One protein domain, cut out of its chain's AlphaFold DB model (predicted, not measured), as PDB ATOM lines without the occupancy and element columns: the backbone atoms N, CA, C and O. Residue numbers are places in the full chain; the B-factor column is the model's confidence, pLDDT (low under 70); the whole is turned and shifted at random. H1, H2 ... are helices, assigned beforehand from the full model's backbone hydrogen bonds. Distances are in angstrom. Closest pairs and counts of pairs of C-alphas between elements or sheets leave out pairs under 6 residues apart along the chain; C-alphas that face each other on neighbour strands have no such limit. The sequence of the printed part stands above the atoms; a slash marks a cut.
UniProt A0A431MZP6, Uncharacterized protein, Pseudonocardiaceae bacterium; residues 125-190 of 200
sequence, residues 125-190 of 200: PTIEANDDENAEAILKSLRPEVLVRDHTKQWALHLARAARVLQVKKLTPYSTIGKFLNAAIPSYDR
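AT A GLANCE: This is residues 125 to 190 of the 200 residues of an uncharacterized protein of Pseudonocardiaceae bacterium (UniProt A0A431MZP6). The longest helix, H3, has H1 crossing it steeply and H4 starting beside it and slanting away, and the centres of these three make a triangle. The short H2 lies at one end of the long axis, and the loop of residues 169 to 176 lies at the other end. The printed part has 66 residues with four named helices, H1 to H4 in order along the chain, and no named strand; the class is all helix. The whole is compact, with a radius of gyration of the C-alphas of 11.4 A and spans of 34 by 24 by 15 A.

HOW THE PARTS SIT: H3, residues 153 to 168, and H1, residues 129 to 139, touch, with the C-alphas of Ala 135 and Ala 156 closest at 4.7 A. They run opposite ways at a steep tilt of 60 degrees. H3 and H4, residues 177 to 184, touch, with the C-alphas of Ala 163 and Ile 177 closest at 5.7 A. They run opposite ways at a steep tilt of 62 degrees. H1 and H4 are close but not clearly touching, the closest C-alphas, of Ile 138 and Leu 181, being 7.8 A apart. H2, residues 144 to 147, is close to H1 but not clearly touching, at 7.3 A between the C-alphas of Leu 139 and Leu 147, and is apart from H3 and H4. Every O i to N i+4 pair is within hydrogen-bond range in H3 and H4, and 6 of 7 are in H1; H2 is too short for such a pair.

IN THESE COORDINATES: H3 is 22.6 A long, from C-alpha 153 at (297.874, 113.159, 414.343) to C-alpha 168. H1 is 16.0 A long and begins at C-alpha 129 (302.552, 124.446, 406.730). H4 is 10.3 A long and ends at C-alpha 184 (302.149, 121.130, 427.487); H2 is 5.3 A long.

THE WHOLE: The two C-alphas farthest apart, of Glu 145 and Lys 169, are 33.7 A apart. The printed part has no cut. The links H1 to H2 and H2 to H3 are tight, and H3 to H4 is short. The mean pLDDT of the printed part is 88.1, and residues 147 to 149 are under 70.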
ATOM      1  N   PRO A 125     291.445 120.665 412.395       88.62
ATOM      2  CA  PRO A 125     292.289 121.817 412.670       88.62
ATOM      3  C   PRO A 125     292.496 122.668 411.410       88.62
ATOM      4  O   PRO A 125     292.866 122.188 410.342       88.62
ATOM      5  N   THR A 126     292.361 123.990 411.538       87.19
ATOM      6  CA  THR A 126     292.776 124.923 410.475       87.19
ATOM      7  C   THR A 126     294.292 125.135 410.527       87.19
ATOM      8  O   THR A 126     294.760 125.976 411.300       87.19
ATOM      9  N   ILE A 127     295.049 124.369 409.738       84.31
ATOM     10  CA  ILE A 127     296.519 124.299 409.810       84.31
ATOM     11  C   ILE A 127     297.239 125.164 408.768       84.31
ATOM     12  O   ILE A 127     296.767 125.361 407.650       84.31
ATOM     13  N   GLU A 128     298.426 125.645 409.136       84.75
ATOM     14  CA  GLU A 128     299.431 126.190 408.214       84.75
ATOM     15  C   GLU A 128     300.594 125.194 408.040       84.75
ATOM     16  O   GLU A 128     300.756 124.278 408.842       84.75
ATOM     17  N   ALA A 129     301.451 125.379 407.028       78.31
ATOM     18  CA  ALA A 129     302.552 124.446 406.730       78.31
ATOM     19  C   ALA A 129     303.475 124.166 407.937       78.31
ATOM     20  O   ALA A 129     303.891 123.032 408.163       78.31
ATOM     21  N   ASN A 130     303.749 125.183 408.759       82.19
ATOM     22  CA  ASN A 130     304.554 125.022 409.973       82.19
ATOM     23  C   ASN A 130     303.851 124.202 411.071       82.19
ATOM     24  O   ASN A 130     304.527 123.711 411.975       82.19
ATOM     25  N   ASP A 131     302.520 124.097 411.049       88.75
ATOM     26  CA  ASP A 131     301.764 123.341 412.049       88.75
ATOM     27  C   ASP A 131     301.912 121.833 411.810       88.75
ATOM     28  O   ASP A 131     302.091 121.098 412.776       88.75
ATOM     29  N   ASP A 132     301.949 121.381 410.551       90.12
ATOM     30  CA  ASP A 132     302.161 119.964 410.211       90.12
ATOM     31  C   ASP A 132     303.577 119.498 410.595       90.12
ATOM     32  O   ASP A 132     303.738 118.499 411.294       90.12
ATOM     33  N   GLU A 133     304.614 120.289 410.288       90.44
ATOM     34  CA  GLU A 133     305.990 119.979 410.712       90.44
ATOM     35  C   GLU A 133     306.144 119.949 412.245       90.44
ATOM     36  O   GLU A 133     306.877 119.122 412.799       90.44
ATOM     37  N   ASN A 134     305.466 120.857 412.955       91.88
ATOM     38  CA  ASN A 134     305.482 120.874 414.416       91.88
ATOM     39  C   ASN A 134     304.682 119.708 415.009       91.88
ATOM     40  O   ASN A 134     305.114 119.151 416.017       91.88
ATOM     41  N   ALA A 135     303.573 119.308 414.386       93.56
ATOM     42  CA  ALA A 135     302.819 118.119 414.769       93.56
ATOM     43  C   ALA A 135     303.666 116.853 414.599       93.56
ATOM     44  O   ALA A 135     303.741 116.034 415.513       93.56
ATOM     45  N   GLU A 136     304.412 116.726 413.500       92.25
ATOM     46  CA  GLU A 136     305.374 115.632 413.345       92.25
ATOM     47  C   GLU A 136     306.457 115.645 414.430       92.25
ATOM     48  O   GLU A 136     306.833 114.592 414.945       92.25
ATOM     49  N   ALA A 137     306.982 116.824 414.779       90.94
ATOM     50  CA  ALA A 137     307.986 116.953 415.832       90.94
ATOM     51  C   ALA A 137     307.431 116.576 417.215       90.94
ATOM     52  O   ALA A 137     308.172 116.023 418.030       90.94
ATOM     53  N   ILE A 138     306.147 116.854 417.472       93.56
ATOM     54  CA  ILE A 138     305.429 116.387 418.661       93.56
ATOM     55  C   ILE A 138     305.382 114.859 418.649       93.56
ATOM     56  O   ILE A 138     305.934 114.244 419.559       93.56
ATOM     57  N   LEU A 139     304.820 114.253 417.601       92.81
ATOM     58  CA  LEU A 139     304.628 112.801 417.518       92.81
ATOM     59  C   LEU A 139     305.951 112.030 417.616       92.81
ATOM     60  O   LEU A 139     306.038 111.055 418.352       92.81
ATOM     61  N   LYS A 140     307.015 112.510 416.957       91.56
ATOM     62  CA  LYS A 140     308.366 111.918 417.029       91.56
ATOM     63  C   LYS A 140     309.003 112.012 418.420       91.56
ATOM     64  O   LYS A 140     309.984 111.322 418.675       91.56
ATOM     65  N   SER A 141     308.520 112.906 419.284       90.31
ATOM     66  CA  SER A 141     309.032 113.056 420.652       90.31
ATOM     67  C   SER A 141     308.320 112.164 421.667       90.31
ATOM     68  O   SER A 141     308.843 111.990 422.770       90.31
ATOM     69  N   LEU A 142     307.138 111.648 421.318       89.94
ATOM     70  CA  LEU A 142     306.328 110.811 422.193       89.94
ATOM     71  C   LEU A 142     306.882 109.390 422.250       89.94
ATOM     72  O   LEU A 142     307.395 108.872 421.257       89.94
ATOM     73  N   ARG A 143     306.724 108.757 423.411       86.38
ATOM     74  CA  ARG A 143     307.042 107.336 423.571       86.38
ATOM     75  C   ARG A 143     306.068 106.474 422.757       86.38
ATOM     76  O   ARG A 143     304.883 106.820 422.682       86.38
ATOM     77  N   PRO A 144     306.499 105.332 422.191       83.06
ATOM     78  CA  PRO A 144     305.625 104.458 421.405       83.06
ATOM     79  C   PRO A 144     304.335 104.045 422.127       83.06
ATOM     80  O   PRO A 144     303.264 104.039 421.525       83.06
ATOM     81  N   GLU A 145     304.406 103.752 423.426       79.38
ATOM     82  CA  GLU A 145     303.255 103.357 424.246       79.38
ATOM     83  C   GLU A 145     302.214 104.472 424.447       79.38
ATOM     84  O   GLU A 145     301.049 104.176 424.716       79.38
ATOM     85  N   VAL A 146     302.616 105.737 424.286       75.50
ATOM     86  CA  VAL A 146     301.756 106.924 424.416       75.50
ATOM     87  C   VAL A 146     301.028 107.226 423.103       75.50
ATOM     88  O   VAL A 146     299.857 107.609 423.118       75.50
ATOM     89  N   LEU A 147     301.692 106.992 421.964       68.19
ATOM     90  CA  LEU A 147     301.108 107.159 420.626       68.19
ATOM     91  C   LEU A 147     299.912 106.231 420.387       68.19
ATOM     92  O   LEU A 147     298.972 106.597 419.692       68.19
ATOM     93  N   VAL A 148     299.946 105.027 420.960       60.38
ATOM     94  CA  VAL A 148     298.918 103.997 420.744       60.38
ATOM     95  C   VAL A 148     297.642 104.264 421.551       60.38
ATOM     96  O   VAL A 148     296.599 103.699 421.231       60.38
ATOM     97  N   ARG A 149     297.709 105.092 422.600       64.81
ATOM     98  CA  ARG A 149     296.616 105.225 423.574       64.81
ATOM     99  C   ARG A 149     295.768 106.476 423.383       64.81
ATOM    100  O   ARG A 149     294.555 106.335 423.331       64.81
ATOM    101  N   ASP A 150     296.385 107.653 423.241       74.69
ATOM    102  CA  ASP A 150     295.639 108.915 423.404       74.69
ATOM    103  C   ASP A 150     296.066 110.061 422.466       74.69
ATOM    104  O   ASP A 150     295.395 111.081 422.417       74.69
ATOM    105  N   HIS A 151     297.161 109.939 421.704       86.50
ATOM    106  CA  HIS A 151     297.758 111.076 420.984       86.50
ATOM    107  C   HIS A 151     297.787 110.870 419.463       86.50
ATOM    108  O   HIS A 151     298.768 110.378 418.900       86.50
ATOM    109  N   THR A 152     296.706 111.271 418.789       90.56
ATOM    110  CA  THR A 152     296.545 111.141 417.331       90.56
ATOM    111  C   THR A 152     297.302 112.228 416.550       90.56
ATOM    112  O   THR A 152     297.800 113.214 417.104       90.56
ATOM    113  N   LYS A 153     297.359 112.086 415.213       92.38
ATOM    114  CA  LYS A 153     297.874 113.159 414.343       92.38
ATOM    115  C   LYS A 153     297.025 114.433 414.454       92.38
ATOM    116  O   LYS A 153     297.587 115.525 414.477       92.38
ATOM    117  N   GLN A 154     295.706 114.304 414.530       94.38
ATOM    118  CA  GLN A 154     294.779 115.434 414.593       94.38
ATOM    119  C   GLN A 154     294.906 116.196 415.916       94.38
ATOM    120  O   GLN A 154     295.044 117.423 415.894       94.38
ATOM    121  N   TRP A 155     295.042 115.490 417.042       95.19
ATOM    122  CA  TRP A 155     295.449 116.096 418.312       95.19
ATOM    123  C   TRP A 155     296.760 116.893 418.183       95.19
ATOM    124  O   TRP A 155     296.833 118.061 418.582       95.19
ATOM    125  N   ALA A 156     297.797 116.295 417.584       95.31
ATOM    126  CA  ALA A 156     299.103 116.943 417.455       95.31
ATOM    127  C   ALA A 156     299.033 118.218 416.594       95.31
ATOM    128  O   ALA A 156     299.703 119.206 416.905       95.31
ATOM    129  N   LEU A 157     298.194 118.224 415.554       96.00
ATOM    130  CA  LEU A 157     297.934 119.395 414.710       96.00
ATOM    131  C   LEU A 157     297.212 120.508 415.478       96.00
ATOM    132  O   LEU A 157     297.634 121.667 415.413       96.00
ATOM    133  N   HIS A 158     296.176 120.169 416.253       96.94
ATOM    134  CA  HIS A 158     295.492 121.118 417.141       96.94
ATOM    135  C   HIS A 158     296.466 121.762 418.126       96.94
ATOM    136  O   HIS A 158     296.515 122.993 418.245       96.94
ATOM    137  N   LEU A 159     297.295 120.948 418.784       96.31
ATOM    138  CA  LEU A 159     298.270 121.425 419.758       96.31
ATOM    139  C   LEU A 159     299.368 122.287 419.110       96.31
ATOM    140  O   LEU A 159     299.718 123.344 419.648       96.31
ATOM    141  N   ALA A 160     299.889 121.887 417.947       95.50
ATOM    142  CA  ALA A 160     300.893 122.649 417.204       95.50
ATOM    143  C   ALA A 160     300.369 124.034 416.796       95.50
ATOM    144  O   ALA A 160     301.013 125.055 417.080       95.50
ATOM    145  N   ARG A 161     299.162 124.078 416.219       94.75
ATOM    146  CA  ARG A 161     298.476 125.319 415.844       94.75
ATOM    147  C   ARG A 161     298.266 126.222 417.056       94.75
ATOM    148  O   ARG A 161     298.591 127.411 417.011       94.75
ATOM    149  N   ALA A 162     297.750 125.674 418.153       95.31
ATOM    150  CA  ALA A 162     297.520 126.427 419.380       95.31
ATOM    151  C   ALA A 162     298.821 127.027 419.937       95.31
ATOM    152  O   ALA A 162     298.867 128.217 420.266       95.31
ATOM    153  N   ALA A 163     299.901 126.241 419.975       94.44
ATOM    154  CA  ALA A 163     301.213 126.703 420.416       94.44
ATOM    155  C   ALA A 163     301.738 127.861 419.550       94.44
ATOM    156  O   ALA A 163     302.230 128.859 420.087       94.44
ATOM    157  N   ARG A 164     301.583 127.775 418.221       92.44
ATOM    158  CA  ARG A 164     301.940 128.857 417.290       92.44
ATOM    159  C   ARG A 164     301.117 130.117 417.544       92.44
ATOM    160  O   ARG A 164     301.695 131.189 417.726       92.44
ATOM    161  N   VAL A 165     299.791 130.002 417.599       92.94
ATOM    162  CA  VAL A 165     298.885 131.147 417.804       92.94
ATOM    163  C   VAL A 165     299.193 131.866 419.119       92.94
ATOM    164  O   VAL A 165     299.273 133.099 419.153       92.94
ATOM    165  N   LEU A 166     299.417 131.116 420.200       92.31
ATOM    166  CA  LEU A 166     299.755 131.681 421.507       92.31
ATOM    167  C   LEU A 166     301.130 132.357 421.517       92.31
ATOM    168  O   LEU A 166     301.276 133.409 422.151       92.31
ATOM    169  N   GLN A 167     302.107 131.797 420.799       90.06
ATOM    170  CA  GLN A 167     303.430 132.397 420.636       90.06
ATOM    171  C   GLN A 167     303.351 133.729 419.877       90.06
ATOM    172  O   GLN A 167     303.852 134.740 420.371       90.06
ATOM    173  N   VAL A 168     302.684 133.749 418.717       89.06
ATOM    174  CA  VAL A 168     302.535 134.949 417.869       89.06
ATOM    175  C   VAL A 168     301.807 136.063 418.621       89.06
ATOM    176  O   VAL A 168     302.229 137.219 418.603       89.06
ATOM    177  N   LYS A 169     300.745 135.719 419.360       89.75
ATOM    178  CA  LYS A 169     299.980 136.684 420.166       89.75
ATOM    179  C   LYS A 169     300.676 137.086 421.475       89.75
ATOM    180  O   LYS A 169     300.147 137.941 422.184       89.75
ATOM    181  N   LYS A 170     301.829 136.493 421.819       88.12
ATOM    182  CA  LYS A 170     302.559 136.711 423.085       88.12
ATOM    183  C   LYS A 170     301.692 136.470 424.330       88.12
ATOM    184  O   LYS A 170     301.803 137.175 425.330       88.12
ATOM    185  N   LEU A 171     300.819 135.462 424.275       87.94
ATOM    186  CA  LEU A 171     299.872 135.131 425.354       87.94
ATOM    187  C   LEU A 171     300.379 134.028 426.283       87.94
ATOM    188  O   LEU A 171     299.619 133.447 427.054       87.94
ATOM    189  N   THR A 172     301.672 133.744 426.205       85.44
ATOM    190  CA  THR A 172     302.323 132.668 426.929       85.44
ATOM    191  C   THR A 172     303.716 133.124 427.378       85.44
ATOM    192  O   THR A 172     304.360 133.884 426.651       85.44
ATOM    193  N   PRO A 173     304.196 132.732 428.575       84.31
ATOM    194  CA  PRO A 173     305.503 133.167 429.077       84.31
ATOM    195  C   PRO A 173     306.680 132.439 428.405       84.31
ATOM    196  O   PRO A 173     307.838 132.772 428.655       84.31
ATOM    197  N   TYR A 174     306.413 131.419 427.587       88.38
ATOM    198  CA  TYR A 174     307.454 130.613 426.958       88.38
ATOM    199  C   TYR A 174     308.078 131.355 425.773       88.38
ATOM    200  O   TYR A 174     307.400 131.928 424.929       88.38
ATOM    201  N   SER A 175     309.411 131.327 425.701       86.19
ATOM    202  CA  SER A 175     310.153 132.076 424.681       86.19
ATOM    203  C   SER A 175     310.115 131.437 423.287       86.19
ATOM    204  O   SER A 175     310.604 132.044 422.339       86.19
ATOM    205  N   THR A 176     309.633 130.197 423.162       89.69
ATOM    206  CA  THR A 176     309.528 129.462 421.894       89.69
ATOM    207  C   THR A 176     308.363 128.471 421.931       89.69
ATOM    208  O   THR A 176     308.023 127.956 422.999       89.69
ATOM    209  N   ILE A 177     307.849 128.112 420.745       90.81
ATOM    210  CA  ILE A 177     306.865 127.030 420.551       90.81
ATOM    211  C   ILE A 177     307.344 125.734 421.216       90.81
ATOM    212  O   ILE A 177     306.627 125.155 422.021       90.81
ATOM    213  N   GLY A 178     308.590 125.313 420.969       90.75
ATOM    214  CA  GLY A 178     309.131 124.092 421.577       90.75
ATOM    215  C   GLY A 178     309.150 124.120 423.109       90.75
ATOM    216  O   GLY A 178     308.878 123.106 423.742       90.75
ATOM    217  N   LYS A 179     309.420 125.271 423.743       91.44
ATOM    218  CA  LYS A 179     309.348 125.388 425.211       91.44
ATOM    219  C   LYS A 179     307.913 125.286 425.723       91.44
ATOM    220  O   LYS A 179     307.707 124.652 426.750       91.44
ATOM    221  N   PHE A 180     306.953 125.871 425.007       93.25
ATOM    222  CA  PHE A 180     305.536 125.708 425.322       93.25
ATOM    223  C   PHE A 180     305.110 124.240 425.199       93.25
ATOM    224  O   PHE A 180     304.561 123.694 426.145       93.25
ATOM    225  N   LEU A 181     305.442 123.572 424.090       93.12
ATOM    226  CA  LEU A 181     305.092 122.165 423.856       93.12
ATOM    227  C   LEU A 181     305.736 121.221 424.880       93.12
ATOM    228  O   LEU A 181     305.085 120.305 425.364       93.12
ATOM    229  N   ASN A 182     306.981 121.484 425.291       90.88
ATOM    230  CA  ASN A 182     307.627 120.743 426.381       90.88
ATOM    231  C   ASN A 182     306.929 120.920 427.739       90.88
ATOM    232  O   ASN A 182     307.084 120.064 428.603       90.88
ATOM    233  N   ALA A 183     306.232 122.038 427.952       89.88
ATOM    234  CA  ALA A 183     305.436 122.259 429.153       89.88
ATOM    235  C   ALA A 183     304.005 121.718 429.016       89.88
ATOM    236  O   ALA A 183     303.401 121.368 430.020       89.88
ATOM    237  N   ALA A 184     303.474 121.662 427.790       91.31
ATOM    238  CA  ALA A 184     302.149 121.130 427.487       91.31
ATOM    239  C   ALA A 184     302.121 119.601 427.511       91.31
ATOM    240  O   ALA A 184     301.099 119.021 427.842       91.31
ATOM    241  N   ILE A 185     303.228 118.950 427.151       89.56
ATOM    242  CA  ILE A 185     303.338 117.492 427.110       89.56
ATOM    243  C   ILE A 185     304.233 117.043 428.272       89.56
ATOM    244  O   ILE A 185     305.427 117.397 428.289       89.56
ATOM    245  N   PRO A 186     303.697 116.271 429.234       84.44
ATOM    246  CA  PRO A 186     304.462 115.781 430.371       84.44
ATOM    247  C   PRO A 186     305.765 115.089 429.958       84.44
ATOM    248  O   PRO A 186     305.887 114.495 428.889       84.44
ATOM    249  N   SER A 187     306.799 115.186 430.796       84.31
ATOM    250  CA  SER A 187     308.104 114.589 430.476       84.31
ATOM    251  C   SER A 187     308.084 113.061 430.493       84.31
ATOM    252  O   SER A 187     308.915 112.448 429.834       84.31
ATOM    253  N   TYR A 188     307.167 112.452 431.251       82.31
ATOM    254  CA  TYR A 188     307.011 110.998 431.299       82.31
ATOM    255  C   TYR A 188     306.376 110.423 430.023       82.31
ATOM    256  O   TYR A 188     306.570 109.244 429.751       82.31
ATOM    257  N   ASP A 189     305.728 111.261 429.206       83.81
ATOM    258  CA  ASP A 189     305.124 110.866 427.928       83.81
ATOM    259  C   ASP A 189     306.097 110.929 426.741       83.81
ATOM    260  O   ASP A 189     305.739 110.622 425.600       83.81
ATOM    261  N   ARG A 190     307.346 111.354 426.979       86.38
ATOM    262  CA  ARG A 190     308.316 111.679 425.925       86.38
ATOM    263  C   ARG A 190     309.630 110.914 426.058       86.38
ATOM    264  O   ARG A 190     310.080 110.613 427.166       86.38
TER     265      ARG A 190